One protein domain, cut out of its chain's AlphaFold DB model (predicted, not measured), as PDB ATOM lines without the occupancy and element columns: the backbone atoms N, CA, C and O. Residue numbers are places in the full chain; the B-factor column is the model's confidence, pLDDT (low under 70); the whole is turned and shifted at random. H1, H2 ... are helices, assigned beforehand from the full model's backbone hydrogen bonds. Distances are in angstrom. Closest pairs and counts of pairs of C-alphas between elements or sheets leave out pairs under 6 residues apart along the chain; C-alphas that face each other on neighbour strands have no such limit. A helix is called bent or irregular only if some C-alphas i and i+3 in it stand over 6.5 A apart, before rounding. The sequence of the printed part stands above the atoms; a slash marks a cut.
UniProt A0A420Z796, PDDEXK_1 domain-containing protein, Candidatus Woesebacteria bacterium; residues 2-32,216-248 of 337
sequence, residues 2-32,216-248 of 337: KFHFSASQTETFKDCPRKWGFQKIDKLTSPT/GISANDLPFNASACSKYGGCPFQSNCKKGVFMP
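What this domain is: This is residues 2 to 32 and 216 to 248 of the 337 residues of the protein "PDDEXK_1 domain-containing protein" of Candidatus Woesebacteria bacterium (UniProt A0A420Z796). Little regular structure: a short helical hairpin, H1 and H2, with the small helix H3 near H1's last residue and unnamed stretches making up the rest. The printed part has 64 residues, 25 of them in three named helices, H1, H2, H3 in chain order; the class is all helix. It is compact, radius of gyration of the C-alphas 11.1 A, spanning 29 by 28 by 22 A.

How they stand to each other: H1, residues 7 to 15, touches H2, residues 17 to 24, in a hairpin at a steep tilt of 40 degrees, opposite ways; the closest C-alphas, of Phe 13 and Trp 20, are 5.2 A apart. H3, residues 226 to 233, is close to but not clearly touching H1; the closest C-alphas, of Asp 15 and Ala 228, are 6.0 A apart. H2 and H3 are apart. Every O i to N i+4 pair is within hydrogen-bond range in H1, 3 of 4 in H2, 0 of 4 in H3, where 2 of 5 O i to N i+3 pairs are.

Where its parts are: H1 spans 12.2 A from C-alpha 7 at (-25.946, -29.492, 38.096), H2 10.2 A. H3, 13.8 A, ends at C-alpha 233, (-30.594, -15.066, 25.076), and is irregular: C-alphas 229 and 232 are 8.6 A apart.

The domain as a whole: Residues 33 to 215 are not printed; C-alphas 32 and 216 are 28.4 A apart across the cut. Residues 243 to 248 have pLDDT under 70.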
ATOM      1  N   LYS A   2     -41.020 -38.126  42.264       92.75
ATOM      2  CA  LYS A   2     -39.972 -38.018  43.296       92.75
ATOM      3  C   LYS A   2     -39.017 -36.877  42.936       92.75
ATOM      4  O   LYS A   2     -38.649 -36.754  41.766       92.75
ATOM      5  N   PHE A   3     -38.637 -36.069  43.922       97.31
ATOM      6  CA  PHE A   3     -37.630 -35.028  43.744       97.31
ATOM      7  C   PHE A   3     -36.258 -35.643  43.435       97.31
ATOM      8  O   PHE A   3     -35.871 -36.657  44.014       97.31
ATOM      9  N   HIS A   4     -35.543 -35.017  42.511       97.75
ATOM     10  CA  HIS A   4     -34.131 -35.230  42.218       97.75
ATOM     11  C   HIS A   4     -33.563 -33.893  41.742       97.75
ATOM     12  O   HIS A   4     -34.314 -33.042  41.257       97.75
ATOM     13  N   PHE A   5     -32.248 -33.724  41.817       98.38
ATOM     14  CA  PHE A   5     -31.582 -32.529  41.303       98.38
ATOM     15  C   PHE A   5     -30.383 -32.894  40.431       98.38
ATOM     16  O   PHE A   5     -29.935 -34.036  40.409       98.38
ATOM     17  N   SER A   6     -29.885 -31.921  39.678       98.12
ATOM     18  CA  SER A   6     -28.714 -32.048  38.808       98.12
ATOM     19  C   SER A   6     -27.952 -30.725  38.800       98.12
ATOM     20  O   SER A   6     -28.491 -29.702  39.231       98.12
ATOM     21  N   ALA A   7     -26.737 -30.714  38.248       96.69
ATOM     22  CA  ALA A   7     -25.946 -29.492  38.096       96.69
ATOM     23  C   ALA A   7     -26.733 -28.356  37.418       96.69
ATOM     24  O   ALA A   7     -26.846 -27.261  37.966       96.69
ATOM     25  N   SER A   8     -27.367 -28.642  36.276       95.12
ATOM     26  CA  SER A   8     -28.153 -27.659  35.521       95.12
ATOM     27  C   SER A   8     -29.389 -27.161  36.276       95.12
ATOM     28  O   SER A   8     -29.752 -25.987  36.163       95.12
ATOM     29  N   GLN A   9     -30.033 -28.020  37.076       97.50
ATOM     30  CA  GLN A   9     -31.147 -27.602  37.926       97.50
ATOM     31  C   GLN A   9     -30.672 -26.676  39.049       97.50
ATOM     32  O   GLN A   9     -31.302 -25.644  39.268       97.50
ATOM     33  N   THR A  10     -29.559 -27.005  39.711       97.62
ATOM     34  CA  THR A  10     -28.988 -26.168  40.773       97.62
ATOM     35  C   THR A  10     -28.516 -24.821  40.231       97.62
ATOM     36  O   THR A  10     -28.791 -23.796  40.845       97.62
ATOM     37  N   GLU A  11     -27.860 -24.786  39.069       95.00
ATOM     38  CA  GLU A  11     -27.474 -23.529  38.410       95.00
ATOM     39  C   GLU A  11     -28.698 -22.683  38.050       95.00
ATOM     40  O   GLU A  11     -28.736 -21.492  38.353       95.00
ATOM     41  N   THR A  12     -29.740 -23.298  37.478       96.25
ATOM     42  CA  THR A  12     -30.991 -22.594  37.149       96.25
ATOM     43  C   THR A  12     -31.653 -22.021  38.399       96.25
ATOM     44  O   THR A  12     -32.131 -20.886  38.369       96.25
ATOM     45  N   PHE A  13     -31.670 -22.781  39.496       97.38
ATOM     46  CA  PHE A  13     -32.229 -22.342  40.769       97.38
ATOM     47  C   PHE A  13     -31.417 -21.199  41.389       97.38
ATOM     48  O   PHE A  13     -31.998 -20.182  41.754       97.38
ATOM     49  N   LYS A  14     -30.081 -21.317  41.432       95.38
ATOM     50  CA  LYS A  14     -29.175 -20.255  41.901       95.38
ATOM     51  C   LYS A  14     -29.334 -18.969  41.090       95.38
ATOM     52  O   LYS A  14     -29.333 -17.878  41.655       95.38
ATOM     53  N   ASP A  15     -29.490 -19.088  39.772       94.81
ATOM     54  CA  ASP A  15     -29.717 -17.937  38.902       94.81
ATOM     55  C   ASP A  15     -31.081 -17.293  39.159       94.81
ATOM     56  O   ASP A  15     -31.169 -16.072  39.292       94.81
ATOM     57  N   CYS A  16     -32.152 -18.089  39.198       96.94
ATOM     58  CA  CYS A  16     -33.507 -17.613  39.451       96.94
ATOM     59  C   CYS A  16     -34.413 -18.764  39.938       96.94
ATOM     60  O   CYS A  16     -34.891 -19.547  39.105       96.94
ATOM     61  N   PRO A  17     -34.749 -18.826  41.243       97.56
ATOM     62  CA  PRO A  17     -35.625 -19.861  41.798       97.56
ATOM     63  C   PRO A  17     -36.972 -19.948  41.079       97.56
ATOM     64  O   PRO A  17     -37.450 -21.037  40.778       97.56
ATOM     65  N   ARG A  18     -37.549 -18.803  40.700       96.88
ATOM     66  CA  ARG A  18     -38.781 -18.744  39.905       96.88
ATOM     67  C   ARG A  18     -38.655 -19.382  38.519       96.88
ATOM     68  O   ARG A  18     -39.571 -20.074  38.090       96.88
ATOM     69  N   LYS A  19     -37.534 -19.188  37.812       96.56
ATOM     70  CA  LYS A  19     -37.297 -19.837  36.506       96.56
ATOM     71  C   LYS A  19     -37.262 -21.357  36.663       96.56
ATOM     72  O   LYS A  19     -37.863 -22.065  35.861       96.56
ATOM     73  N   TRP A  20     -36.587 -21.837  37.706       97.69
ATOM     74  CA  TRP A  20     -36.583 -23.252  38.066       97.69
ATOM     75  C   TRP A  20     -37.995 -23.750  38.418       97.69
ATOM     76  O   TRP A  20     -38.427 -24.780  37.901       97.69
ATOM     77  N   GLY A  21     -38.748 -22.980  39.211       97.75
ATOM     78  CA  GLY A  21     -40.129 -23.275  39.585       97.75
ATOM     79  C   GLY A  21     -41.045 -23.440  38.375       97.75
ATOM     80  O   GLY A  21     -41.791 -24.411  38.316       97.75
ATOM     81  N   PHE A  22     -40.935 -22.578  37.358       97.56
ATOM     82  CA  PHE A  22     -41.754 -22.714  36.146       97.56
ATOM     83  C   PHE A  22     -41.549 -24.069  35.462       97.56
ATOM     84  O   PHE A  22     -42.509 -24.688  35.019       97.56
ATOM     85  N   GLN A  23     -40.313 -24.567  35.422       96.62
ATOM     86  CA  GLN A  23     -39.996 -25.855  34.806       96.62
ATOM     87  C   GLN A  23     -40.369 -27.043  35.700       96.62
ATOM     88  O   GLN A  23     -40.813 -28.083  35.212       96.62
ATOM     89  N   LYS A  24     -40.124 -26.939  37.011       97.19
ATOM     90  CA  LYS A  24     -40.171 -28.093  37.922       97.19
ATOM     91  C   LYS A  24     -41.433 -28.179  38.767       97.19
ATOM     92  O   LYS A  24     -41.846 -29.304  39.035       97.19
ATOM     93  N   ILE A  25     -42.045 -27.057  39.125       97.12
ATOM     94  CA  ILE A  25     -43.302 -26.986  39.881       97.12
ATOM     95  C   ILE A  25     -44.464 -26.869  38.889       97.12
ATOM     96  O   ILE A  25     -45.267 -27.792  38.791       97.12
ATOM     97  N   ASP A  26     -44.470 -25.825  38.054       96.94
ATOM     98  CA  ASP A  26     -45.583 -25.534  37.131       96.94
ATOM     99  C   ASP A  26     -45.544 -26.369  35.833       96.94
ATOM    100  O   ASP A  26     -46.491 -26.339  35.050       96.94
ATOM    101  N   LYS A  27     -44.453 -27.112  35.592       96.06
ATOM    102  CA  LYS A  27     -44.245 -27.986  34.415       96.06
ATOM    103  C   LYS A  27     -44.370 -27.274  33.062       96.06
ATOM    104  O   LYS A  27     -44.774 -27.879  32.073       96.06
ATOM    105  N   LEU A  28     -43.990 -26.001  32.995       96.12
ATOM    106  CA  LEU A  28     -43.956 -25.261  31.740       96.12
ATOM    107  C   LEU A  28     -42.780 -25.714  30.869       96.12
ATOM    108  O   LEU A  28     -41.627 -25.763  31.314       96.12
ATOM    109  N   THR A  29     -43.066 -25.979  29.597       93.56
ATOM    110  CA  THR A  29     -42.056 -26.335  28.600       93.56
ATOM    111  C   THR A  29     -41.214 -25.116  28.235       93.56
ATOM    112  O   THR A  29     -41.736 -24.050  27.910       93.56
ATOM    113  N   SER A  30     -39.891 -25.272  28.264       89.31
ATOM    114  CA  SER A  30     -38.973 -24.277  27.708       89.31
ATOM    115  C   SER A  30     -38.751 -24.584  26.228       89.31
ATOM    116  O   SER A  30     -38.387 -25.717  25.921       89.31
ATOM    117  N   PRO A  31     -38.896 -23.614  25.312       89.06
ATOM    118  CA  PRO A  31     -38.521 -23.828  23.922       89.06
ATOM    119  C   PRO A  31     -37.013 -24.089  23.814       89.06
ATOM    120  O   PRO A  31     -36.209 -23.456  24.511       89.06
ATOM    121  N   THR A  32     -36.627 -25.003  22.926       87.31
ATOM    122  CA  THR A  32     -35.221 -25.237  22.577       87.31
ATOM    123  C   THR A  32     -34.739 -24.127  21.648       87.31
ATOM    124  O   THR A  32     -35.346 -23.853  20.614       87.31
ATOM    125  N   GLY A 216     -49.629 -26.423  47.176       94.75
ATOM    126  CA  GLY A 216     -50.258 -25.221  46.627       94.75
ATOM    127  C   GLY A 216     -49.298 -24.113  46.186       94.75
ATOM    128  O   GLY A 216     -49.773 -23.057  45.774       94.75
ATOM    129  N   ILE A 217     -47.979 -24.327  46.245       96.69
ATOM    130  CA  ILE A 217     -47.011 -23.349  45.745       96.69
ATOM    131  C   ILE A 217     -47.009 -23.315  44.211       96.69
ATOM    132  O   ILE A 217     -47.085 -24.350  43.548       96.69
ATOM    133  N   SER A 218     -46.878 -22.120  43.643       96.12
ATOM    134  CA  SER A 218     -46.613 -21.900  42.221       96.12
ATOM    135  C   SER A 218     -45.232 -21.288  42.012       96.12
ATOM    136  O   SER A 218     -44.654 -20.670  42.909       96.12
ATOM    137  N   ALA A 219     -44.703 -21.361  40.790       96.50
ATOM    138  CA  ALA A 219     -43.441 -20.701  40.455       96.50
ATOM    139  C   ALA A 219     -43.437 -19.194  40.774       96.50
ATOM    140  O   ALA A 219     -42.401 -18.638  41.143       96.50
ATOM    141  N   ASN A 220     -44.582 -18.515  40.651       95.81
ATOM    142  CA  ASN A 220     -44.684 -17.081  40.933       95.81
ATOM    143  C   ASN A 220     -44.525 -16.741  42.426       95.81
ATOM    144  O   ASN A 220     -44.159 -15.605  42.735       95.81
ATOM    145  N   ASP A 221     -44.721 -17.712  43.317       95.19
ATOM    146  CA  ASP A 221     -44.477 -17.566  44.755       95.19
ATOM    147  C   ASP A 221     -42.985 -17.675  45.094       95.19
ATOM    148  O   ASP A 221     -42.533 -17.167  46.121       95.19
ATOM    149  N   LEU A 222     -42.188 -18.273  44.201       95.31
ATOM    150  CA  LEU A 222     -40.745 -18.347  44.368       95.31
ATOM    151  C   LEU A 222     -40.097 -16.992  44.062       95.31
ATOM    152  O   LEU A 222     -40.575 -16.238  43.201       95.31
ATOM    153  N   PRO A 223     -38.963 -16.680  44.704       94.50
ATOM    154  CA  PRO A 223     -38.255 -15.439  44.439       94.50
ATOM    155  C   PRO A 223     -37.731 -15.347  42.993       94.50
ATOM    156  O   PRO A 223     -37.266 -16.338  42.421       94.50
ATOM    157  N   PHE A 224     -37.772 -14.151  42.391       93.44
ATOM    158  CA  PHE A 224     -37.191 -13.911  41.060       93.44
ATOM    159  C   PHE A 224     -35.917 -13.076  41.112       93.44
ATOM    160  O   PHE A 224     -35.731 -12.248  42.003       93.44
ATOM    161  N   ASN A 225     -35.095 -13.237  40.077       93.56
ATOM    162  CA  ASN A 225     -33.901 -12.444  39.842       93.56
ATOM    163  C   ASN A 225     -33.981 -11.762  38.467       93.56
ATOM    164  O   ASN A 225     -33.847 -12.411  37.430       93.56
ATOM    165  N   ALA A 226     -34.177 -10.440  38.452       91.56
ATOM    166  CA  ALA A 226     -34.271  -9.663  37.214       91.56
ATOM    167  C   ALA A 226     -32.982  -9.712  36.374       91.56
ATOM    168  O   ALA A 226     -33.050  -9.669  35.147       91.56
ATOM    169  N   SER A 227     -31.813  -9.842  37.014       91.94
ATOM    170  CA  SER A 227     -30.531  -9.928  36.302       91.94
ATOM    171  C   SER A 227     -30.378 -11.232  35.510       91.94
ATOM    172  O   SER A 227     -29.632 -11.276  34.535       91.94
ATOM    173  N   ALA A 228     -31.127 -12.278  35.872       92.50
ATOM    174  CA  ALA A 228     -31.153 -13.539  35.139       92.50
ATOM    175  C   ALA A 228     -32.028 -13.480  33.873       92.50
ATOM    176  O   ALA A 228     -31.905 -14.342  33.004       92.50
ATOM    177  N   CYS A 229     -32.898 -12.471  33.729       91.12
ATOM    178  CA  CYS A 229     -33.861 -12.394  32.627       91.12
ATOM    179  C   CYS A 229     -33.226 -12.210  31.246       91.12
ATOM    180  O   CYS A 229     -33.863 -12.576  30.262       91.12
ATOM    181  N   SER A 230     -32.024 -11.633  31.165       88.69
ATOM    182  CA  SER A 230     -31.288 -11.396  29.914       88.69
ATOM    183  C   SER A 230     -30.149 -12.393  29.678       88.69
ATOM    184  O   SER A 230     -29.505 -12.351  28.628       88.69
ATOM    185  N   LYS A 231     -29.890 -13.308  30.623       88.00
ATOM    186  CA  LYS A 231     -28.868 -14.343  30.445       88.00
ATOM    187  C   LYS A 231     -29.292 -15.332  29.355       88.00
ATOM    188  O   LYS A 231     -30.476 -15.607  29.180       88.00
ATOM    189  N   TYR A 232     -28.307 -15.885  28.646       82.75
ATOM    190  CA  TYR A 232     -28.488 -16.984  27.685       82.75
ATOM    191  C   TYR A 232     -29.498 -16.712  26.552       82.75
ATOM    192  O   TYR A 232     -30.140 -17.634  26.062       82.75
ATOM    193  N   GLY A 233     -29.644 -15.452  26.129       84.75
ATOM    194  CA  GLY A 233     -30.594 -15.066  25.076       84.75
ATOM    195  C   GLY A 233     -32.005 -14.745  25.579       84.75
ATOM    196  O   GLY A 233     -32.881 -14.467  24.768       84.75
ATOM    197  N   GLY A 234     -32.221 -14.734  26.897       90.75
ATOM    198  CA  GLY A 234     -33.479 -14.330  27.518       90.75
ATOM    199  C   GLY A 234     -34.104 -15.417  28.395       90.75
ATOM    200  O   GLY A 234     -33.766 -16.598  28.321       90.75
ATOM    201  N   CYS A 235     -35.048 -15.018  29.248       93.38
ATOM    202  CA  CYS A 235     -35.872 -15.952  30.008       93.38
ATOM    203  C   CYS A 235     -37.134 -16.305  29.199       93.38
ATOM    204  O   CYS A 235     -37.925 -15.409  28.906       93.38
ATOM    205  N   PRO A 236     -37.375 -17.588  28.878       94.12
ATOM    206  CA  PRO A 236     -38.526 -17.991  28.068       94.12
ATOM    207  C   PRO A 236     -39.870 -17.821  28.793       94.12
ATOM    208  O   PRO A 236     -40.911 -17.788  28.153       94.12
ATOM    209  N   PHE A 237     -39.855 -17.673  30.121       95.12
ATOM    210  CA  PHE A 237     -41.057 -17.551  30.954       95.12
ATOM    211  C   PHE A 237     -41.392 -16.098  31.316       95.12
ATOM    212  O   PHE A 237     -42.092 -15.848  32.297       95.12
ATOM    213  N   GLN A 238     -40.864 -15.112  30.581       92.81
ATOM    214  CA  GLN A 238     -41.107 -13.693  30.876       92.81
ATOM    215  C   GLN A 238     -42.597 -13.335  30.867       92.81
ATOM    216  O   GLN A 238     -43.038 -12.603  31.748       92.81
ATOM    217  N   SER A 239     -43.378 -13.882  29.930       91.88
ATOM    218  CA  SER A 239     -44.832 -13.670  29.852       91.88
ATOM    219  C   SER A 239     -45.593 -14.284  31.034       91.88
ATOM    220  O   SER A 239     -46.635 -13.764  31.428       91.88
ATOM    221  N   ASN A 240     -45.067 -15.357  31.633       93.12
ATOM    222  CA  ASN A 240     -45.638 -16.020  32.811       93.12
ATOM    223  C   ASN A 240     -45.193 -15.378  34.137       93.12
ATOM    224  O   ASN A 240     -45.825 -15.595  35.175       93.12
ATOM    225  N   CYS A 241     -44.100 -14.608  34.118       92.94
ATOM    226  CA  CYS A 241     -43.486 -14.018  35.300       92.94
ATOM    227  C   CYS A 241     -44.263 -12.781  35.768       92.94
ATOM    228  O   CYS A 241     -44.083 -11.671  35.260       92.94
ATOM    229  N   LYS A 242     -45.102 -12.952  36.792       87.00
ATOM    230  CA  LYS A 242     -45.764 -11.829  37.462       87.00
ATOM    231  C   LYS A 242     -44.733 -11.114  38.340       87.00
ATOM    232  O   LYS A 242     -43.994 -11.756  39.092       87.00
ATOM    233  N   LYS A 243     -44.649  -9.781  38.262       66.31
ATOM    234  CA  LYS A 243     -43.801  -9.004  39.187       66.31
ATOM    235  C   LYS A 243     -44.280  -9.296  40.619       66.31
ATOM    236  O   LYS A 243     -45.430  -9.023  40.938       66.31
ATOM    237  N   GLY A 244     -43.417  -9.905  41.432       60.12
ATOM    238  CA  GLY A 244     -43.726 -10.402  42.782       60.12
ATOM    239  C   GLY A 244     -42.571 -10.125  43.746       60.12
ATOM    240  O   GLY A 244     -41.844  -9.155  43.545       60.12
ATOM    241  N   VAL A 245     -42.361 -10.976  44.759       58.56
ATOM    242  CA  VAL A 245     -41.261 -10.822  45.735       58.56
ATOM    243  C   VAL A 245     -39.900 -10.847  45.023       58.56
ATOM    244  O   VAL A 245     -39.515 -11.850  44.421       58.56
ATOM    245  N   PHE A 246     -39.197  -9.714  45.050       62.56
ATOM    246  CA  PHE A 246     -37.888  -9.515  44.424       62.56
ATOM    247  C   PHE A 246     -36.777 -10.102  45.293       62.56
ATOM    248  O   PHE A 246     -36.713  -9.786  46.482       62.56
ATOM    249  N   MET A 247     -35.868 -10.896  44.713       58.25
ATOM    250  CA  MET A 247     -34.590 -11.157  45.377       58.25
ATOM    251  C   MET A 247     -33.650  -9.978  45.149       58.25
ATOM    252  O   MET A 247     -33.306  -9.705  43.995       58.25
ATOM    253  N   PRO A 248     -33.167  -9.304  46.206       51.19
ATOM    254  CA  PRO A 248     -31.984  -8.475  46.061       51.19
ATOM    255  C   PRO A 248     -30.824  -9.357  45.579       51.19
ATOM    256  O   PRO A 248     -30.651 -10.476  46.059       51.19
TER     257      PRO A 248